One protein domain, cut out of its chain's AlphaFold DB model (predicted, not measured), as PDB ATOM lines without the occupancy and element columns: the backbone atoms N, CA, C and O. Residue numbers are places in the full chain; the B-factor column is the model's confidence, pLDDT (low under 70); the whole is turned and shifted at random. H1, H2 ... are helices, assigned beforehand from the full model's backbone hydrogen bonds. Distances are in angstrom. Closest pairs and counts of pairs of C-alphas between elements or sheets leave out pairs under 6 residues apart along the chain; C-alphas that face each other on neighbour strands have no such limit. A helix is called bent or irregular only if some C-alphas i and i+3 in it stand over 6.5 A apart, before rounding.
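Overview. This is residues 19 to 145 and 171 to 180 of the 183 residues of an uncharacterized protein of Ancylostoma ceylanicum (UniProt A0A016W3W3). A helical hairpin, H3 and H4, makes the core; the bent helix H2 crosses over one side of it, and H1 packs on H2 and reaches the end of H3 with its first residues. H5 packs slantwise on H4, while the short helix H6, after a cut, is set off on the side of the hairpin away from H2. The printed part has 137 residues, with six named helices in the order H1 to H6 and no named strand, and its class is all helix. The whole is compact, with a radius of gyration of the C-alphas of 14.2 A and spans of 43 by 36 by 25 A.

Along the chain. H1 is residues 19 to 38, 28.6 A long, and begins with C-alpha 19 at (362.473, 300.895, 279.605). H2, residues 51 to 70, was assigned as one helix by its hydrogen bonds but is bent, with C-alphas 60 and 63 6.7 A apart; its arms are H2a, residues 51 to 60, 14.1 A, and H2b, residues 63 to 70, 10.4 A. H3 is residues 78 to 92, 21.7 A. H4 is residues 95 to 110, 21.0 A, only just irregular: C-alphas 107 and 110 are 6.7 A apart. H5 is residues 120 to 131, 15.0 A. H6 is residues 171 to 178, 11.0 A, and ends with C-alpha 178 at (354.628, 282.469, 289.041).

Arrangement. H1 touches H2b at a shallow tilt of 30 degrees, opposite ways, with residues 23 to 30 alone; their closest C-alphas, Cys 30 and Cys 65, are 5.8 A apart. With residues 31 to 38 alone H1 touches H2a, closest at the C-alphas of Ala 34 and Ala 57, 5.7 A. H2a touches H4 about perpendicular, at 80 degrees, closest at the C-alphas of Cys 55 and Cys 108, 5.5 A. H2b touches H3 at a steep tilt of 42 degrees, the same way, closest at the C-alphas of Ala 63 and Arg 81, 5.4 A. H3 and H4 are a hairpin with a shallow tilt of 14 degrees, closest at the C-alphas of Tyr 89 and Ile 97, 5.6 A. H5 touches H4 at a steep tilt of 52 degrees, opposite ways, closest at the C-alphas of Lys 102 and Val 131, 5.5 A. H6 is close to H3 but not clearly touching, with the C-alphas of Ala 79 and Leu 171 7.0 A apart. Every O i to N i+4 pair is within hydrogen-bond range in H1, H2a, H2b, H3 and H5; in H4 it is 11 of 12 and in H6 3 of 4.

Size, cuts and confidence. The C-alphas farthest apart, of Ser 19 and Met 144, are 44.9 A apart. Residues 146 to 170 are not printed, and C-alphas 145 and 171 are 22.8 A apart across the cut. The link from H1 to H2 is long. The mean pLDDT of the printed part is 77.2; residues 39 to 44, 110 to 118, 136 to 145 and 171 to 180 are under 70.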
ATOM      1  N   SER A  19     362.500 302.274 280.108       78.19
ATOM      2  CA  SER A  19     362.473 300.895 279.605       78.19
ATOM      3  C   SER A  19     361.115 300.221 279.830       78.19
ATOM      4  O   SER A  19     360.673 299.465 278.970       78.19
ATOM      5  N   PHE A  20     360.450 300.491 280.957       84.88
ATOM      6  CA  PHE A  20     359.101 300.007 281.255       84.88
ATOM      7  C   PHE A  20     358.084 300.504 280.217       84.88
ATOM      8  O   PHE A  20     357.379 299.703 279.602       84.88
ATOM      9  N   GLN A  21     358.031 301.821 279.990       85.50
ATOM     10  CA  GLN A  21     357.068 302.433 279.066       85.50
ATOM     11  C   GLN A  21     357.288 302.001 277.615       85.50
ATOM     12  O   GLN A  21     356.326 301.859 276.861       85.50
ATOM     13  N   ASP A  22     358.538 301.796 277.211       89.00
ATOM     14  CA  ASP A  22     358.845 301.400 275.841       89.00
ATOM     15  C   ASP A  22     358.440 299.946 275.564       89.00
ATOM     16  O   ASP A  22     357.863 299.675 274.512       89.00
ATOM     17  N   ILE A  23     358.618 299.033 276.527       89.88
ATOM     18  CA  ILE A  23     358.131 297.647 276.402       89.88
ATOM     19  C   ILE A  23     356.603 297.613 276.284       89.88
ATOM     20  O   ILE A  23     356.076 296.850 275.478       89.88
ATOM     21  N   LEU A  24     355.886 298.458 277.033       90.62
ATOM     22  CA  LEU A  24     354.426 298.538 276.922       90.62
ATOM     23  C   LEU A  24     353.966 299.024 275.551       90.62
ATOM     24  O   LEU A  24     353.087 298.411 274.958       90.62
ATOM     25  N   LYS A  25     354.595 300.070 275.005       92.19
ATOM     26  CA  LYS A  25     354.259 300.552 273.655       92.19
ATOM     27  C   LYS A  25     354.511 299.491 272.590       92.19
ATOM     28  O   LYS A  25     353.717 299.366 271.665       92.19
ATOM     29  N   VAL A  26     355.613 298.750 272.711       94.06
ATOM     30  CA  VAL A  26     355.918 297.629 271.812       94.06
ATOM     31  C   VAL A  26     354.845 296.555 271.934       94.06
ATOM     32  O   VAL A  26     354.327 296.102 270.918       94.06
ATOM     33  N   TYR A  27     354.484 296.180 273.161       92.81
ATOM     34  CA  TYR A  27     353.435 295.200 273.409       92.81
ATOM     35  C   TYR A  27     352.108 295.618 272.759       92.81
ATOM     36  O   TYR A  27     351.530 294.846 271.995       92.81
ATOM     37  N   ASP A  28     351.662 296.850 273.015       91.69
ATOM     38  CA  ASP A  28     350.413 297.393 272.478       91.69
ATOM     39  C   ASP A  28     350.433 297.449 270.944       91.69
ATOM     40  O   ASP A  28     349.434 297.127 270.303       91.69
ATOM     41  N   HIS A  29     351.575 297.801 270.345       92.56
ATOM     42  CA  HIS A  29     351.747 297.807 268.894       92.56
ATOM     43  C   HIS A  29     351.649 296.399 268.296       92.56
ATOM     44  O   HIS A  29     350.838 296.180 267.398       92.56
ATOM     45  N   CYS A  30     352.415 295.439 268.827       92.94
ATOM     46  CA  CYS A  30     352.383 294.052 268.364       92.94
ATOM     47  C   CYS A  30     350.979 293.441 268.503       92.94
ATOM     48  O   CYS A  30     350.537 292.684 267.639       92.94
ATOM     49  N   TYR A  31     350.268 293.773 269.585       90.94
ATOM     50  CA  TYR A  31     348.910 293.292 269.818       90.94
ATOM     51  C   TYR A  31     347.896 293.920 268.856       90.94
ATOM     52  O   TYR A  31     347.090 293.197 268.274       90.94
ATOM     53  N   ALA A  32     347.943 295.240 268.649       89.00
ATOM     54  CA  ALA A  32     347.024 295.940 267.749       89.00
ATOM     55  C   ALA A  32     347.162 295.472 266.291       89.00
ATOM     56  O   ALA A  32     346.159 295.301 265.595       89.00
ATOM     57  N   ASP A  33     348.391 295.213 265.841       85.38
ATOM     58  CA  ASP A  33     348.649 294.684 264.500       85.38
ATOM     59  C   ASP A  33     348.051 293.276 264.335       85.38
ATOM     60  O   ASP A  33     347.400 292.979 263.328       85.38
ATOM     61  N   ALA A  34     348.197 292.426 265.355       85.50
ATOM     62  CA  ALA A  34     347.606 291.092 265.371       85.50
ATOM     63  C   ALA A  34     346.067 291.135 265.437       85.50
ATOM     64  O   ALA A  34     345.401 290.343 264.769       85.50
ATOM     65  N   GLU A  35     345.488 292.067 266.200       83.19
ATOM     66  CA  GLU A  35     344.040 292.282 266.288       83.19
ATOM     67  C   GLU A  35     343.450 292.651 264.920       83.19
ATOM     68  O   GLU A  35     342.473 292.038 264.478       83.19
ATOM     69  N   ALA A  36     344.091 293.586 264.212       78.06
ATOM     70  CA  ALA A  36     343.686 294.001 262.873       78.06
ATOM     71  C   ALA A  36     343.765 292.852 261.853       78.06
ATOM     72  O   ALA A  36     342.889 292.734 260.993       78.06
ATOM     73  N   LEU A  37     344.788 291.996 261.955       77.06
ATOM     74  CA  LEU A  37     344.972 290.857 261.055       77.06
ATOM     75  C   LEU A  37     343.948 289.741 261.306       77.06
ATOM     76  O   LEU A  37     343.444 289.137 260.359       77.06
ATOM     77  N   ASN A  38     343.631 289.486 262.574       73.75
ATOM     78  CA  ASN A  38     342.806 288.354 262.990       73.75
ATOM     79  C   ASN A  38     341.342 288.740 263.271       73.75
ATOM     80  O   ASN A  38     340.574 287.909 263.738       73.75
ATOM     81  N   SER A  39     340.931 289.985 262.986       66.19
ATOM     82  CA  SER A  39     339.567 290.496 263.247       66.19
ATOM     83  C   SER A  39     339.089 290.306 264.696       66.19
ATOM     84  O   SER A  39     337.886 290.247 264.974       66.19
ATOM     85  N   LEU A  40     340.033 290.232 265.637       65.12
ATOM     86  CA  LEU A  40     339.735 290.235 267.064       65.12
ATOM     87  C   LEU A  40     339.166 291.626 267.405       65.12
ATOM     88  O   LEU A  40     339.496 292.612 266.755       65.12
ATOM     89  N   THR A  41     338.220 291.720 268.342       60.38
ATOM     90  CA  THR A  41     337.569 293.002 268.667       60.38
ATOM     91  C   THR A  41     337.626 293.293 270.159       60.38
ATOM     92  O   THR A  41     336.916 292.672 270.950       60.38
ATOM     93  N   GLY A  42     338.441 294.284 270.525       57.91
ATOM     94  CA  GLY A  42     338.238 295.221 271.633       57.91
ATOM     95  C   GLY A  42     338.262 294.673 273.057       57.91
ATOM     96  O   GLY A  42     337.910 295.413 273.974       57.91
ATOM     97  N   ASN A  43     338.659 293.421 273.277       58.00
ATOM     98  CA  ASN A  43     338.701 292.843 274.617       58.00
ATOM     99  C   ASN A  43     340.067 292.206 274.899       58.00
ATOM    100  O   ASN A  43     340.538 291.363 274.140       58.00
ATOM    101  N   ALA A  44     340.664 292.557 276.043       67.25
ATOM    102  CA  ALA A  44     341.886 291.931 276.570       67.25
ATOM    103  C   ALA A  44     341.676 290.458 276.982       67.25
ATOM    104  O   ALA A  44     342.578 289.774 277.453       67.25
ATOM    105  N   THR A  45     340.453 289.946 276.874       83.31
ATOM    106  CA  THR A  45     340.133 288.544 277.130       83.31
ATOM    107  C   THR A  45     339.180 288.070 276.033       83.31
ATOM    108  O   THR A  45     338.059 288.581 275.960       83.31
ATOM    109  N   PRO A  46     339.597 287.140 275.157       85.38
ATOM    110  CA  PRO A  46     338.751 286.612 274.100       85.38
ATOM    111  C   PRO A  46     337.530 285.907 274.702       85.38
ATOM    112  O   PRO A  46     337.580 285.328 275.789       85.38
ATOM    113  N   THR A  47     336.413 285.921 273.985       84.69
ATOM    114  CA  THR A  47     335.330 284.963 274.245       84.69
ATOM    115  C   THR A  47     335.781 283.547 273.887       84.69
ATOM    116  O   THR A  47     336.767 283.364 273.173       84.69
ATOM    117  N   LEU A  48     335.035 282.529 274.323       80.25
ATOM    118  CA  LEU A  48     335.336 281.140 273.971       80.25
ATOM    119  C   LEU A  48     335.454 280.927 272.449       80.25
ATOM    120  O   LEU A  48     336.355 280.235 271.986       80.25
ATOM    121  N   ILE A  49     334.580 281.571 271.670       81.25
ATOM    122  CA  ILE A  49     334.574 281.488 270.201       81.25
ATOM    123  C   ILE A  49     335.824 282.148 269.600       81.25
ATOM    124  O   ILE A  49     336.341 281.674 268.595       81.25
ATOM    125  N   GLN A  50     336.321 283.220 270.220       83.19
ATOM    126  CA  GLN A  50     337.505 283.957 269.767       83.19
ATOM    127  C   GLN A  50     338.822 283.320 270.230       83.19
ATOM    128  O   GLN A  50     339.873 283.635 269.679       83.19
ATOM    129  N   LEU A  51     338.790 282.438 271.236       83.06
ATOM    130  CA  LEU A  51     339.986 281.833 271.827       83.06
ATOM    131  C   LEU A  51     340.913 281.153 270.798       83.06
ATOM    132  O   LEU A  51     342.121 281.352 270.909       83.06
ATOM    133  N   PRO A  52     340.423 280.401 269.788       81.38
ATOM    134  CA  PRO A  52     341.302 279.752 268.814       81.38
ATOM    135  C   PRO A  52     342.098 280.758 267.974       81.38
ATOM    136  O   PRO A  52     343.316 280.631 267.846       81.38
ATOM    137  N   GLU A  53     341.426 281.780 267.439       83.00
ATOM    138  CA  GLU A  53     342.061 282.842 266.648       83.00
ATOM    139  C   GLU A  53     342.992 283.688 267.518       83.00
ATOM    140  O   GLU A  53     344.113 283.987 267.115       83.00
ATOM    141  N   TRP A  54     342.590 283.978 268.758       88.44
ATOM    142  CA  TRP A  54     343.434 284.670 269.727       88.44
ATOM    143  C   TRP A  54     344.711 283.881 270.052       88.44
ATOM    144  O   TRP A  54     345.806 284.440 270.034       88.44
ATOM    145  N   CYS A  55     344.612 282.568 270.278       85.38
ATOM    146  CA  CYS A  55     345.775 281.712 270.519       85.38
ATOM    147  C   CYS A  55     346.743 281.691 269.331       85.38
ATOM    148  O   CYS A  55     347.963 281.695 269.527       85.38
ATOM    149  N   MET A  56     346.212 281.680 268.105       85.06
ATOM    150  CA  MET A  56     347.015 281.755 266.884       85.06
ATOM    151  C   MET A  56     347.725 283.105 266.767       85.06
ATOM    152  O   MET A  56     348.945 283.117 266.600       85.06
ATOM    153  N   ALA A  57     346.998 284.208 266.950       89.19
ATOM    154  CA  ALA A  57     347.536 285.566 266.907       89.19
ATOM    155  C   ALA A  57     348.659 285.770 267.935       89.19
ATOM    156  O   ALA A  57     349.760 286.218 267.615       89.19
ATOM    157  N   MET A  58     348.431 285.347 269.181       89.88
ATOM    158  CA  MET A  58     349.432 285.465 270.243       89.88
ATOM    159  C   MET A  58     350.700 284.663 269.942       89.88
ATOM    160  O   MET A  58     351.809 285.123 270.218       89.88
ATOM    161  N   ARG A  59     350.551 283.467 269.361       88.19
ATOM    162  CA  ARG A  59     351.672 282.575 269.041       88.19
ATOM    163  C   ARG A  59     352.475 283.044 267.829       88.19
ATOM    164  O   ARG A  59     353.700 282.944 267.858       88.19
ATOM    165  N   HIS A  60     351.793 283.454 266.767       87.69
ATOM    166  CA  HIS A  60     352.400 283.645 265.449       87.69
ATOM    167  C   HIS A  60     352.661 285.101 265.088       87.69
ATOM    168  O   HIS A  60     353.527 285.330 264.248       87.69
ATOM    169  N   ASP A  61     352.001 286.045 265.761       90.75
ATOM    170  CA  ASP A  61     352.128 287.473 265.471       90.75
ATOM    171  C   ASP A  61     352.717 288.219 266.682       90.75
ATOM    172  O   ASP A  61     353.814 288.775 266.602       90.75
ATOM    173  N   VAL A  62     352.053 288.153 267.845       92.62
ATOM    174  CA  VAL A  62     352.414 288.978 269.018       92.62
ATOM    175  C   VAL A  62     353.745 288.564 269.644       92.62
ATOM    176  O   VAL A  62     354.639 289.395 269.791       92.62
ATOM    177  N   ALA A  63     353.905 287.290 270.019       92.38
ATOM    178  CA  ALA A  63     355.141 286.809 270.637       92.38
ATOM    179  C   ALA A  63     356.393 287.006 269.751       92.38
ATOM    180  O   ALA A  63     357.382 287.509 270.275       92.38
ATOM    181  N   PRO A  64     356.397 286.690 268.436       92.56
ATOM    182  CA  PRO A  64     357.546 287.003 267.572       92.56
ATOM    183  C   PRO A  64     357.873 288.488 267.491       92.56
ATOM    184  O   PRO A  64     359.035 288.852 267.665       92.56
ATOM    185  N   CYS A  65     356.863 289.333 267.261       94.69
ATOM    186  CA  CYS A  65     357.040 290.784 267.196       94.69
ATOM    187  C   CYS A  65     357.689 291.312 268.482       94.69
ATOM    188  O   CYS A  65     358.652 292.081 268.446       94.69
ATOM    189  N   LEU A  66     357.214 290.826 269.630       94.19
ATOM    190  CA  LEU A  66     357.753 291.193 270.928       94.19
ATOM    191  C   LEU A  66     359.188 290.682 271.108       94.19
ATOM    192  O   LEU A  66     360.064 291.462 271.472       94.19
ATOM    193  N   ALA A  67     359.455 289.406 270.812       93.94
ATOM    194  CA  ALA A  67     360.784 288.808 270.935       93.94
ATOM    195  C   ALA A  67     361.845 289.590 270.145       93.94
ATOM    196  O   ALA A  67     362.911 289.894 270.685       93.94
ATOM    197  N   GLU A  68     361.526 289.979 268.908       93.25
ATOM    198  CA  GLU A  68     362.399 290.799 268.067       93.25
ATOM    199  C   GLU A  68     362.622 292.190 268.675       93.25
ATOM    200  O   GLU A  68     363.764 292.630 268.852       93.25
ATOM    201  N   ALA A  69     361.543 292.876 269.049       90.75
ATOM    202  CA  ALA A  69     361.609 294.256 269.515       90.75
ATOM    203  C   ALA A  69     362.318 294.411 270.872       90.75
ATOM    204  O   ALA A  69     363.037 295.390 271.077       90.75
ATOM    205  N   ILE A  70     362.158 293.449 271.790       88.88
ATOM    206  CA  ILE A  70     362.772 293.493 273.133       88.88
ATOM    207  C   ILE A  70     363.939 292.509 273.316       88.88
ATOM    208  O   ILE A  70     364.411 292.320 274.446       88.88
ATOM    209  N   GLN A  71     364.427 291.948 272.200       90.62
ATOM    210  CA  GLN A  71     365.624 291.105 272.087       90.62
ATOM    211  C   GLN A  71     365.602 289.915 273.058       90.62
ATOM    212  O   GLN A  71     366.513 289.727 273.868       90.62
ATOM    213  N   ILE A  72     364.524 289.133 273.003       88.44
ATOM    214  CA  ILE A  72     364.388 287.863 273.725       88.44
ATOM    215  C   ILE A  72     364.646 286.720 272.743       88.44
ATOM    216  O   ILE A  72     364.181 286.756 271.608       88.44
ATOM    217  N   GLU A  73     365.396 285.713 273.183       88.56
ATOM    218  CA  GLU A  73     365.616 284.501 272.400       88.56
ATOM    219  C   GLU A  73     364.299 283.753 272.191       88.56
ATOM    220  O   GLU A  73     363.553 283.515 273.142       88.56
ATOM    221  N   ASP A  74     364.028 283.381 270.942       88.06
ATOM    222  CA  ASP A  74     362.796 282.708 270.583       88.06
ATOM    223  C   ASP A  74     363.002 281.655 269.493       88.06
ATOM    224  O   ASP A  74     363.285 281.973 268.337       88.06
ATOM    225  N   ASP A  75     362.834 280.385 269.861       86.44
ATOM    226  CA  ASP A  75     363.052 279.236 268.977       86.44
ATOM    227  C   ASP A  75     361.803 278.812 268.178       86.44
ATOM    228  O   ASP A  75     361.853 277.859 267.397       86.44
ATOM    229  N   GLY A  76     360.669 279.509 268.344       81.88
ATOM    230  CA  GLY A  76     359.412 279.154 267.675       81.88
ATOM    231  C   GLY A  76     358.567 278.092 268.376       81.88
ATOM    232  O   GLY A  76     357.415 277.883 267.972       81.88
ATOM    233  N   SER A  77     359.074 277.455 269.431       82.19
ATOM    234  CA  SER A  77     358.298 276.522 270.250       82.19
ATOM    235  C   SER A  77     357.176 277.244 270.996       82.19
ATOM    236  O   SER A  77     357.253 278.430 271.314       82.19
ATOM    237  N   VAL A  78     356.107 276.514 271.315       79.50
ATOM    238  CA  VAL A  78     354.987 277.055 272.104       79.50
ATOM    239  C   VAL A  78     355.466 277.546 273.479       79.50
ATOM    240  O   VAL A  78     355.013 278.583 273.962       79.50
ATOM    241  N   ALA A  79     356.409 276.826 274.091       77.75
ATOM    242  CA  ALA A  79     356.992 277.187 275.377       77.75
ATOM    243  C   ALA A  79     357.794 278.495 275.293       77.75
ATOM    244  O   ALA A  79     357.600 279.384 276.121       77.75
ATOM    245  N   SER A  80     358.630 278.641 274.260       82.62
ATOM    246  CA  SER A  80     359.392 279.863 273.999       82.62
ATOM    247  C   SER A  80     358.488 281.090 273.871       82.62
ATOM    248  O   SER A  80     358.691 282.090 274.559       82.62
ATOM    249  N   ARG A  81     357.407 280.992 273.088       86.50
ATOM    250  CA  ARG A  81     356.439 282.093 272.914       86.50
ATOM    251  C   ARG A  81     355.764 282.493 274.232       86.50
ATOM    252  O   ARG A  81     355.566 283.680 274.480       86.50
ATOM    253  N   GLY A  82     355.471 281.524 275.103       85.62
ATOM    254  CA  GLY A  82     354.991 281.793 276.464       85.62
ATOM    255  C   GLY A  82     356.028 282.530 277.321       85.62
ATOM    256  O   GLY A  82     355.700 283.520 277.974       85.62
ATOM    257  N   ASN A  83     357.296 282.116 277.253       85.38
ATOM    258  CA  ASN A  83     358.396 282.764 277.978       85.38
ATOM    259  C   ASN A  83     358.662 284.200 277.504       85.38
ATOM    260  O   ASN A  83     359.041 285.045 278.317       85.38
ATOM    261  N   VAL A  84     358.441 284.503 276.221       90.31
ATOM    262  CA  VAL A  84     358.523 285.875 275.696       90.31
ATOM    263  C   VAL A  84     357.479 286.773 276.368       90.31
ATOM    264  O   VAL A  84     357.818 287.848 276.866       90.31
ATOM    265  N   LEU A  85     356.223 286.316 276.450       90.19
ATOM    266  CA  LEU A  85     355.148 287.049 277.131       90.19
ATOM    267  C   LEU A  85     355.434 287.200 278.633       90.19
ATOM    268  O   LEU A  85     355.249 288.284 279.189       90.19
ATOM    269  N   LEU A  86     355.929 286.139 279.281       89.38
ATOM    270  CA  LEU A  86     356.313 286.174 280.693       89.38
ATOM    271  C   LEU A  86     357.442 287.181 280.937       89.38
ATOM    272  O   LEU A  86     357.338 287.996 281.844       89.38
ATOM    273  N   SER A  87     358.469 287.194 280.091       88.50
ATOM    274  CA  SER A  87     359.582 288.145 280.190       88.50
ATOM    275  C   SER A  87     359.115 289.593 280.025       88.50
ATOM    276  O   SER A  87     359.609 290.492 280.706       88.50
ATOM    277  N   ALA A  88     358.149 289.844 279.137       90.25
ATOM    278  CA  ALA A  88     357.541 291.163 279.001       90.25
ATOM    279  C   ALA A  88     356.755 291.558 280.258       90.25
ATOM    280  O   ALA A  88     356.847 292.705 280.698       90.25
ATOM    281  N   TYR A  89     356.042 290.615 280.882       90.44
ATOM    282  CA  TYR A  89     355.429 290.843 282.188       90.44
ATOM    283  C   TYR A  89     356.482 291.099 283.270       90.44
ATOM    284  O   TYR A  89     356.368 292.090 283.969       90.44
ATOM    285  N   GLU A  90     357.535 290.299 283.405       86.94
ATOM    286  CA  GLU A  90     358.554 290.479 284.454       86.94
ATOM    287  C   GLU A  90     359.266 291.834 284.360       86.94
ATOM    288  O   GLU A  90     359.586 292.451 285.375       86.94
ATOM    289  N   ARG A  91     359.480 292.325 283.135       86.75
ATOM    290  CA  ARG A  91     360.082 293.641 282.889       86.75
ATOM    291  C   ARG A  91     359.109 294.799 283.086       86.75
ATOM    292  O   ARG A  91     359.561 295.939 283.158       86.75
ATOM    293  N   THR A  92     357.801 294.531 283.146       88.00
ATOM    294  CA  THR A  92     356.786 295.584 283.253       88.00
ATOM    295  C   THR A  92     355.985 295.565 284.557       88.00
ATOM    296  O   THR A  92     355.720 296.598 285.150       88.00
ATOM    297  N   GLY A  93     355.573 294.406 285.045       84.00
ATOM    298  CA  GLY A  93     354.565 294.266 286.092       84.00
ATOM    299  C   GLY A  93     353.150 294.590 285.601       84.00
ATOM    300  O   GLY A  93     352.247 294.777 286.414       84.00
ATOM    301  N   ASN A  94     352.928 294.678 284.284       88.12
ATOM    302  CA  ASN A  94     351.635 295.059 283.725       88.12
ATOM    303  C   ASN A  94     350.595 293.932 283.857       88.12
ATOM    304  O   ASN A  94     350.806 292.799 283.425       88.12
ATOM    305  N   THR A  95     349.443 294.259 284.439       86.69
ATOM    306  CA  THR A  95     348.373 293.300 284.748       86.69
ATOM    307  C   THR A  95     347.661 292.755 283.509       86.69
ATOM    308  O   THR A  95     347.215 291.606 283.516       86.69
ATOM    309  N   THR A  96     347.580 293.532 282.429       88.44
ATOM    310  CA  THR A  96     347.039 293.070 281.143       88.44
ATOM    311  C   THR A  96     347.959 292.023 280.528       88.44
ATOM    312  O   THR A  96     347.494 290.954 280.137       88.44
ATOM    313  N   ILE A  97     349.274 292.267 280.523       89.31
ATOM    314  CA  ILE A  97     350.249 291.277 280.042       89.31
ATOM    315  C   ILE A  97     350.186 290.015 280.909       89.31
ATOM    316  O   ILE A  97     350.137 288.917 280.365       89.31
ATOM    317  N   LEU A  98     350.077 290.144 282.238       87.62
ATOM    318  CA  LEU A  98     349.886 288.990 283.127       87.62
ATOM    319  C   LEU A  98     348.630 288.178 282.777       87.62
ATOM    320  O   LEU A  98     348.673 286.948 282.760       87.62
ATOM    321  N   THR A  99     347.521 288.858 282.483       87.44
ATOM    322  CA  THR A  99     346.263 288.222 282.054       87.44
ATOM    323  C   THR A  99     346.488 287.408 280.781       87.44
ATOM    324  O   THR A  99     346.132 286.230 280.729       87.44
ATOM    325  N   HIS A 100     347.154 287.993 279.784       90.12
ATOM    326  CA  HIS A 100     347.473 287.311 278.533       90.12
ATOM    327  C   HIS A 100     348.467 286.160 278.714       90.12
ATOM    328  O   HIS A 100     348.293 285.125 278.083       90.12
ATOM    329  N   VAL A 101     349.464 286.285 279.598       88.25
ATOM    330  CA  VAL A 101     350.391 285.192 279.947       88.25
ATOM    331  C   VAL A 101     349.608 284.005 280.504       88.25
ATOM    332  O   VAL A 101     349.714 282.893 279.987       88.25
ATOM    333  N   LYS A 102     348.775 284.241 281.525       86.06
ATOM    334  CA  LYS A 102     347.960 283.190 282.145       86.06
ATOM    335  C   LYS A 102     347.023 282.533 281.133       86.06
ATOM    336  O   LYS A 102     346.953 281.305 281.069       86.06
ATOM    337  N   LEU A 103     346.358 283.339 280.308       86.19
ATOM    338  CA  LEU A 103     345.452 282.844 279.280       86.19
ATOM    339  C   LEU A 103     346.186 282.072 278.176       86.19
ATOM    340  O   LEU A 103     345.698 281.032 277.747       86.19
ATOM    341  N   TYR A 104     347.362 282.528 277.742       85.94
ATOM    342  CA  TYR A 104     348.168 281.839 276.736       85.94
ATOM    343  C   TYR A 104     348.606 280.466 277.241       85.94
ATOM    344  O   TYR A 104     348.339 279.448 276.601       85.94
ATOM    345  N   HIS A 105     349.211 280.412 278.430       78.75
ATOM    346  CA  HIS A 105     349.644 279.150 279.023       78.75
ATOM    347  C   HIS A 105     348.474 278.186 279.215       78.75
ATOM    348  O   HIS A 105     348.560 277.021 278.830       78.75
ATOM    349  N   TYR A 106     347.357 278.656 279.757       75.69
ATOM    350  CA  TYR A 106     346.256 277.762 280.076       75.69
ATOM    351  C   TYR A 106     345.384 277.415 278.863       75.69
ATOM    352  O   TYR A 106     345.095 276.242 278.637       75.69
ATOM    353  N   GLY A 107     344.972 278.416 278.089       74.69
ATOM    354  CA  GLY A 107     344.046 278.285 276.963       74.69
ATOM    355  C   GLY A 107     344.692 277.853 275.645       74.69
ATOM    356  O   GLY A 107     343.989 277.306 274.800       74.69
ATOM    357  N   CYS A 108     346.002 278.071 275.471       77.69
ATOM    358  CA  CYS A 108     346.703 277.768 274.219       77.69
ATOM    359  C   CYS A 108     347.766 276.666 274.355       77.69
ATOM    360  O   CYS A 108     347.957 275.904 273.406       77.69
ATOM    361  N   VAL A 109     348.470 276.579 275.495       73.50
ATOM    362  CA  VAL A 109     349.572 275.612 275.693       73.50
ATOM    363  C   VAL A 109     349.094 274.324 276.354       73.50
ATOM    364  O   VAL A 109     349.273 273.239 275.801       73.50
ATOM    365  N   TYR A 110     348.510 274.427 277.548       63.06
ATOM    366  CA  TYR A 110     348.170 273.258 278.360       63.06
ATOM    367  C   TYR A 110     346.913 272.564 277.871       63.06
ATOM    368  O   TYR A 110     346.869 271.341 277.746       63.06
ATOM    369  N   ASN A 111     345.892 273.346 277.570       57.75
ATOM    370  CA  ASN A 111     344.672 272.834 277.003       57.75
ATOM    371  C   ASN A 111     344.710 273.180 275.526       57.75
ATOM    372  O   ASN A 111     344.710 274.348 275.156       57.75
ATOM    373  N   ASN A 112     344.739 272.164 274.667       58.91
ATOM    374  CA  ASN A 112     344.355 272.373 273.280       58.91
ATOM    375  C   ASN A 112     342.975 273.041 273.334       58.91
ATOM    376  O   ASN A 112     342.062 272.428 273.889       58.91
ATOM    377  N   TRP A 113     342.854 274.286 272.863       57.91
ATOM    378  CA  TRP A 113     341.656 275.142 272.927       57.91
ATOM    379  C   TRP A 113     340.365 274.402 272.530       57.91
ATOM    380  O   TRP A 113     339.284 274.712 273.023       57.91
ATOM    381  N   TYR A 114     340.496 273.342 271.726       58.25
ATOM    382  CA  TYR A 114     339.454 272.369 271.399       58.25
ATOM    383  C   TYR A 114     338.759 271.731 272.620       58.25
ATOM    384  O   TYR A 114     337.593 271.361 272.551       58.25
ATOM    385  N   SER A 115     339.454 271.617 273.754       53.44
ATOM    386  CA  SER A 115     338.920 271.069 275.007       53.44
ATOM    387  C   SER A 115     337.855 271.980 275.623       53.44
ATOM    388  O   SER A 115     336.999 271.472 276.343       53.44
ATOM    389  N   TYR A 116     337.885 273.280 275.299       57.56
ATOM    390  CA  TYR A 116     336.894 274.274 275.718       57.56
ATOM    391  C   TYR A 116     335.824 274.548 274.678       57.56
ATOM    392  O   TYR A 116     334.830 275.158 275.044       57.56
ATOM    393  N   ALA A 117     336.018 274.143 273.416       57.28
ATOM    394  CA  ALA A 117     335.256 274.625 272.259       57.28
ATOM    395  C   ALA A 117     333.723 274.536 272.405       57.28
ATOM    396  O   ALA A 117     333.006 275.227 271.689       57.28
ATOM    397  N   GLU A 118     333.227 273.729 273.348       60.59
ATOM    398  CA  GLU A 118     331.802 273.559 273.635       60.59
ATOM    399  C   GLU A 118     331.447 273.622 275.140       60.59
ATOM    400  O   GLU A 118     330.295 273.396 275.500       60.59
ATOM    401  N   ASP A 119     332.395 273.943 276.032       72.81
ATOM    402  CA  ASP A 119     332.191 273.967 277.494       72.81
ATOM    403  C   ASP A 119     332.447 275.374 278.060       72.81
ATOM    404  O   ASP A 119     333.486 275.683 278.654       72.81
ATOM    405  N   GLU A 120     331.469 276.255 277.831       77.88
ATOM    406  CA  GLU A 120     331.462 277.626 278.344       77.88
ATOM    407  C   GLU A 120     331.614 277.691 279.877       77.88
ATOM    408  O   GLU A 120     332.442 278.482 280.333       77.88
ATOM    409  N   PRO A 121     330.926 276.863 280.695       82.94
ATOM    410  CA  PRO A 121     331.157 276.829 282.139       82.94
ATOM    411  C   PRO A 121     332.615 276.555 282.519       82.94
ATOM    412  O   PRO A 121     333.161 277.233 283.392       82.94
ATOM    413  N   CYS A 122     333.272 275.606 281.850       78.88
ATOM    414  CA  CYS A 122     334.677 275.305 282.108       78.88
ATOM    415  C   CYS A 122     335.604 276.467 281.711       78.88
ATOM    416  O   CYS A 122     336.529 276.803 282.456       78.88
ATOM    417  N   TYR A 123     335.336 277.120 280.573       81.25
ATOM    418  CA  TYR A 123     336.066 278.320 280.154       81.25
ATOM    419  C   TYR A 123     335.911 279.464 281.166       81.25
ATOM    420  O   TYR A 123     336.898 280.082 281.562       81.25
ATOM    421  N   GLN A 124     334.690 279.709 281.648       85.00
ATOM    422  CA  GLN A 124     334.426 280.735 282.659       85.00
ATOM    423  C   GLN A 124     335.112 280.421 283.992       85.00
ATOM    424  O   GLN A 124     335.692 281.322 284.596       85.00
ATOM    425  N   ASN A 125     335.115 279.156 284.426       83.75
ATOM    426  CA  ASN A 125     335.780 278.764 285.669       83.75
ATOM    427  C   ASN A 125     337.299 278.986 285.604       83.75
ATOM    428  O   ASN A 125     337.907 279.521 286.529       83.75
ATOM    429  N   MET A 126     337.908 278.636 284.470       82.44
ATOM    430  CA  MET A 126     339.315 278.913 284.182       82.44
ATOM    431  C   MET A 126     339.636 280.409 284.266       82.44
ATOM    432  O   MET A 126     340.624 280.794 284.904       82.44
ATOM    433  N   LEU A 127     338.781 281.249 283.674       85.81
ATOM    434  CA  LEU A 127     338.945 282.693 283.745       85.81
ATOM    435  C   LEU A 127     338.872 283.185 285.197       85.81
ATOM    436  O   LEU A 127     339.747 283.936 285.630       85.81
ATOM    437  N   SER A 128     337.869 282.748 285.965       86.44
ATOM    438  CA  SER A 128     337.667 283.222 287.338       86.44
ATOM    439  C   SER A 128     338.718 282.727 288.324       86.44
ATOM    440  O   SER A 128     339.175 283.505 289.158       86.44
ATOM    441  N   GLU A 129     339.105 281.453 288.259       81.75
ATOM    442  CA  GLU A 129     340.001 280.854 289.253       81.75
ATOM    443  C   GLU A 129     341.474 281.114 288.930       81.75
ATOM    444  O   GLU A 129     342.245 281.459 289.825       81.75
ATOM    445  N   CYS A 130     341.865 280.983 287.659       83.25
ATOM    446  CA  CYS A 130     343.263 281.064 287.236       83.25
ATOM    447  C   CYS A 130     343.617 282.446 286.671       83.25
ATOM    448  O   CYS A 130     344.530 283.098 287.182       83.25
ATOM    449  N   VAL A 131     342.915 282.914 285.629       83.31
ATOM    450  CA  VAL A 131     343.327 284.126 284.893       83.31
ATOM    451  C   VAL A 131     343.184 285.366 285.774       83.31
ATOM    452  O   VAL A 131     344.169 286.067 286.021       83.31
ATOM    453  N   PHE A 132     341.991 285.583 286.323       84.12
ATOM    454  CA  PHE A 132     341.702 286.702 287.223       84.12
ATOM    455  C   PHE A 132     341.921 286.363 288.700       84.12
ATOM    456  O   PHE A 132     342.147 287.264 289.507       84.12
ATOM    457  N   GLY A 133     341.856 285.080 289.054       78.94
ATOM    458  CA  GLY A 133     342.039 284.605 290.418       78.94
ATOM    459  C   GLY A 133     343.500 284.375 290.811       78.94
ATOM    460  O   GLY A 133     344.452 284.710 290.094       78.94
ATOM    461  N   SER A 134     343.669 283.807 292.003       74.31
ATOM    462  CA  SER A 134     344.964 283.473 292.605       74.31
ATOM    463  C   SER A 134     345.330 281.994 292.474       74.31
ATOM    464  O   SER A 134     346.412 281.599 292.912       74.31
ATOM    465  N   SER A 135     344.458 281.167 291.892       73.31
ATOM    466  CA  SER A 135     344.764 279.757 291.676       73.31
ATOM    467  C   SER A 135     345.850 279.617 290.616       73.31
ATOM    468  O   SER A 135     345.923 280.373 289.644       73.31
ATOM    469  N   SER A 136     346.704 278.613 290.784       67.50
ATOM    470  CA  SER A 136     347.719 278.292 289.788       67.50
ATOM    471  C   SER A 136     347.080 277.813 288.484       67.50
ATOM    472  O   SER A 136     346.215 276.938 288.496       67.50
ATOM    473  N   CYS A 137     347.580 278.310 287.358       68.00
ATOM    474  CA  CYS A 137     347.126 277.951 286.017       68.00
ATOM    475  C   CYS A 137     347.759 276.643 285.489       68.00
ATOM    476  O   CYS A 137     348.336 276.633 284.402       68.00
ATOM    477  N   TYR A 138     347.682 275.538 286.242       62.38
ATOM    478  CA  TYR A 138     348.100 274.210 285.755       62.38
ATOM    479  C   TYR A 138     346.983 273.528 284.967       62.38
ATOM    480  O   TYR A 138     345.816 273.736 285.266       62.38
ATOM    481  N   TYR A 139     347.332 272.661 284.010       56.81
ATOM    482  CA  TYR A 139     346.371 271.878 283.226       56.81
ATOM    483  C   TYR A 139     345.286 271.212 284.096       56.81
ATOM    484  O   TYR A 139     345.559 270.244 284.809       56.81
ATOM    485  N   MET A 140     344.044 271.696 283.994       60.50
ATOM    486  CA  MET A 140     342.846 271.016 284.488       60.50
ATOM    487  C   MET A 140     341.886 270.815 283.307       60.50
ATOM    488  O   MET A 140     341.208 271.765 282.903       60.50
ATOM    489  N   PRO A 141     341.841 269.608 282.709       57.84
ATOM    490  CA  PRO A 141     340.965 269.350 281.576       57.84
ATOM    491  C   PRO A 141     339.505 269.479 281.996       57.84
ATOM    492  O   PRO A 141     339.120 268.966 283.049       57.84
ATOM    493  N   CYS A 142     338.683 270.089 281.140       63.28
ATOM    494  CA  CYS A 142     337.234 270.092 281.316       63.28
ATOM    495  C   CYS A 142     336.718 268.655 281.408       63.28
ATOM    496  O   CYS A 142     337.102 267.791 280.609       63.28
ATOM    497  N   GLU A 143     335.853 268.385 282.385       57.41
ATOM    498  CA  GLU A 143     335.392 267.026 282.682       57.41
ATOM    499  C   GLU A 143     334.727 266.351 281.473       57.41
ATOM    500  O   GLU A 143     334.878 265.141 281.295       57.41
ATOM    501  N   MET A 144     334.083 267.131 280.597       46.88
ATOM    502  CA  MET A 144     333.400 266.637 279.398       46.88
ATOM    503  C   MET A 144     334.319 266.164 278.262       46.88
ATOM    504  O   MET A 144     333.829 265.509 277.345       46.88
ATOM    505  N   ASN A 145     335.630 266.433 278.295       49.19
ATOM    506  CA  ASN A 145     336.501 266.196 277.132       49.19
ATOM    507  C   ASN A 145     337.715 265.296 277.384       49.19
ATOM    508  O   ASN A 145     338.540 265.141 276.483       49.19
ATOM    509  N   LEU A 171     358.523 273.807 281.635       38.69
ATOM    510  CA  LEU A 171     357.252 274.519 281.832       38.69
ATOM    511  C   LEU A 171     356.767 274.461 283.292       38.69
ATOM    512  O   LEU A 171     356.316 275.473 283.825       38.69
ATOM    513  N   ILE A 172     356.931 273.323 283.977       36.16
ATOM    514  CA  ILE A 172     356.597 273.186 285.408       36.16
ATOM    515  C   ILE A 172     357.482 274.090 286.280       36.16
ATOM    516  O   ILE A 172     357.007 274.670 287.259       36.16
ATOM    517  N   THR A 173     358.753 274.267 285.911       32.69
ATOM    518  CA  THR A 173     359.701 275.081 286.686       32.69
ATOM    519  C   THR A 173     359.389 276.580 286.569       32.69
ATOM    520  O   THR A 173     359.425 277.288 287.575       32.69
ATOM    521  N   SER A 174     358.984 277.057 285.384       36.47
ATOM    522  CA  SER A 174     358.555 278.454 285.175       36.47
ATOM    523  C   SER A 174     357.241 278.794 285.902       36.47
ATOM    524  O   SER A 174     357.071 279.906 286.401       36.47
ATOM    525  N   VAL A 175     356.317 277.834 286.043       40.16
ATOM    526  CA  VAL A 175     355.039 278.039 286.762       40.16
ATOM    527  C   VAL A 175     355.216 278.033 288.291       40.16
ATOM    528  O   VAL A 175     354.500 278.742 289.009       40.16
ATOM    529  N   LEU A 176     356.211 277.303 288.806       33.94
ATOM    530  CA  LEU A 176     356.598 277.353 290.222       33.94
ATOM    531  C   LEU A 176     357.056 278.762 290.635       33.94
ATOM    532  O   LEU A 176     356.774 279.199 291.749       33.94
ATOM    533  N   VAL A 177     357.679 279.496 289.709       37.81
ATOM    534  CA  VAL A 177     358.071 280.898 289.896       37.81
ATOM    535  C   VAL A 177     356.846 281.825 289.909       37.81
ATOM    536  O   VAL A 177     356.736 282.651 290.811       37.81
ATOM    537  N   MET A 178     355.858 281.646 289.021       37.28
ATOM    538  CA  MET A 178     354.628 282.469 289.041       37.28
ATOM    539  C   MET A 178     353.778 282.276 290.308       37.28
ATOM    540  O   MET A 178     353.130 283.219 290.755       37.28
ATOM    541  N   SER A 179     353.812 281.089 290.924       36.62
ATOM    542  CA  SER A 179     353.097 280.809 292.185       36.62
ATOM    543  C   SER A 179     353.740 281.484 293.410       36.62
ATOM    544  O   SER A 179     353.108 281.587 294.459       36.62
ATOM    545  N   LEU A 180     354.993 281.945 293.295       33.69
ATOM    546  CA  LEU A 180     355.731 282.632 294.365       33.69
ATOM    547  C   LEU A 180     355.525 284.156 294.366       33.69
ATOM    548  O   LEU A 180     355.855 284.800 295.358       33.69
TER     549      LEU A 180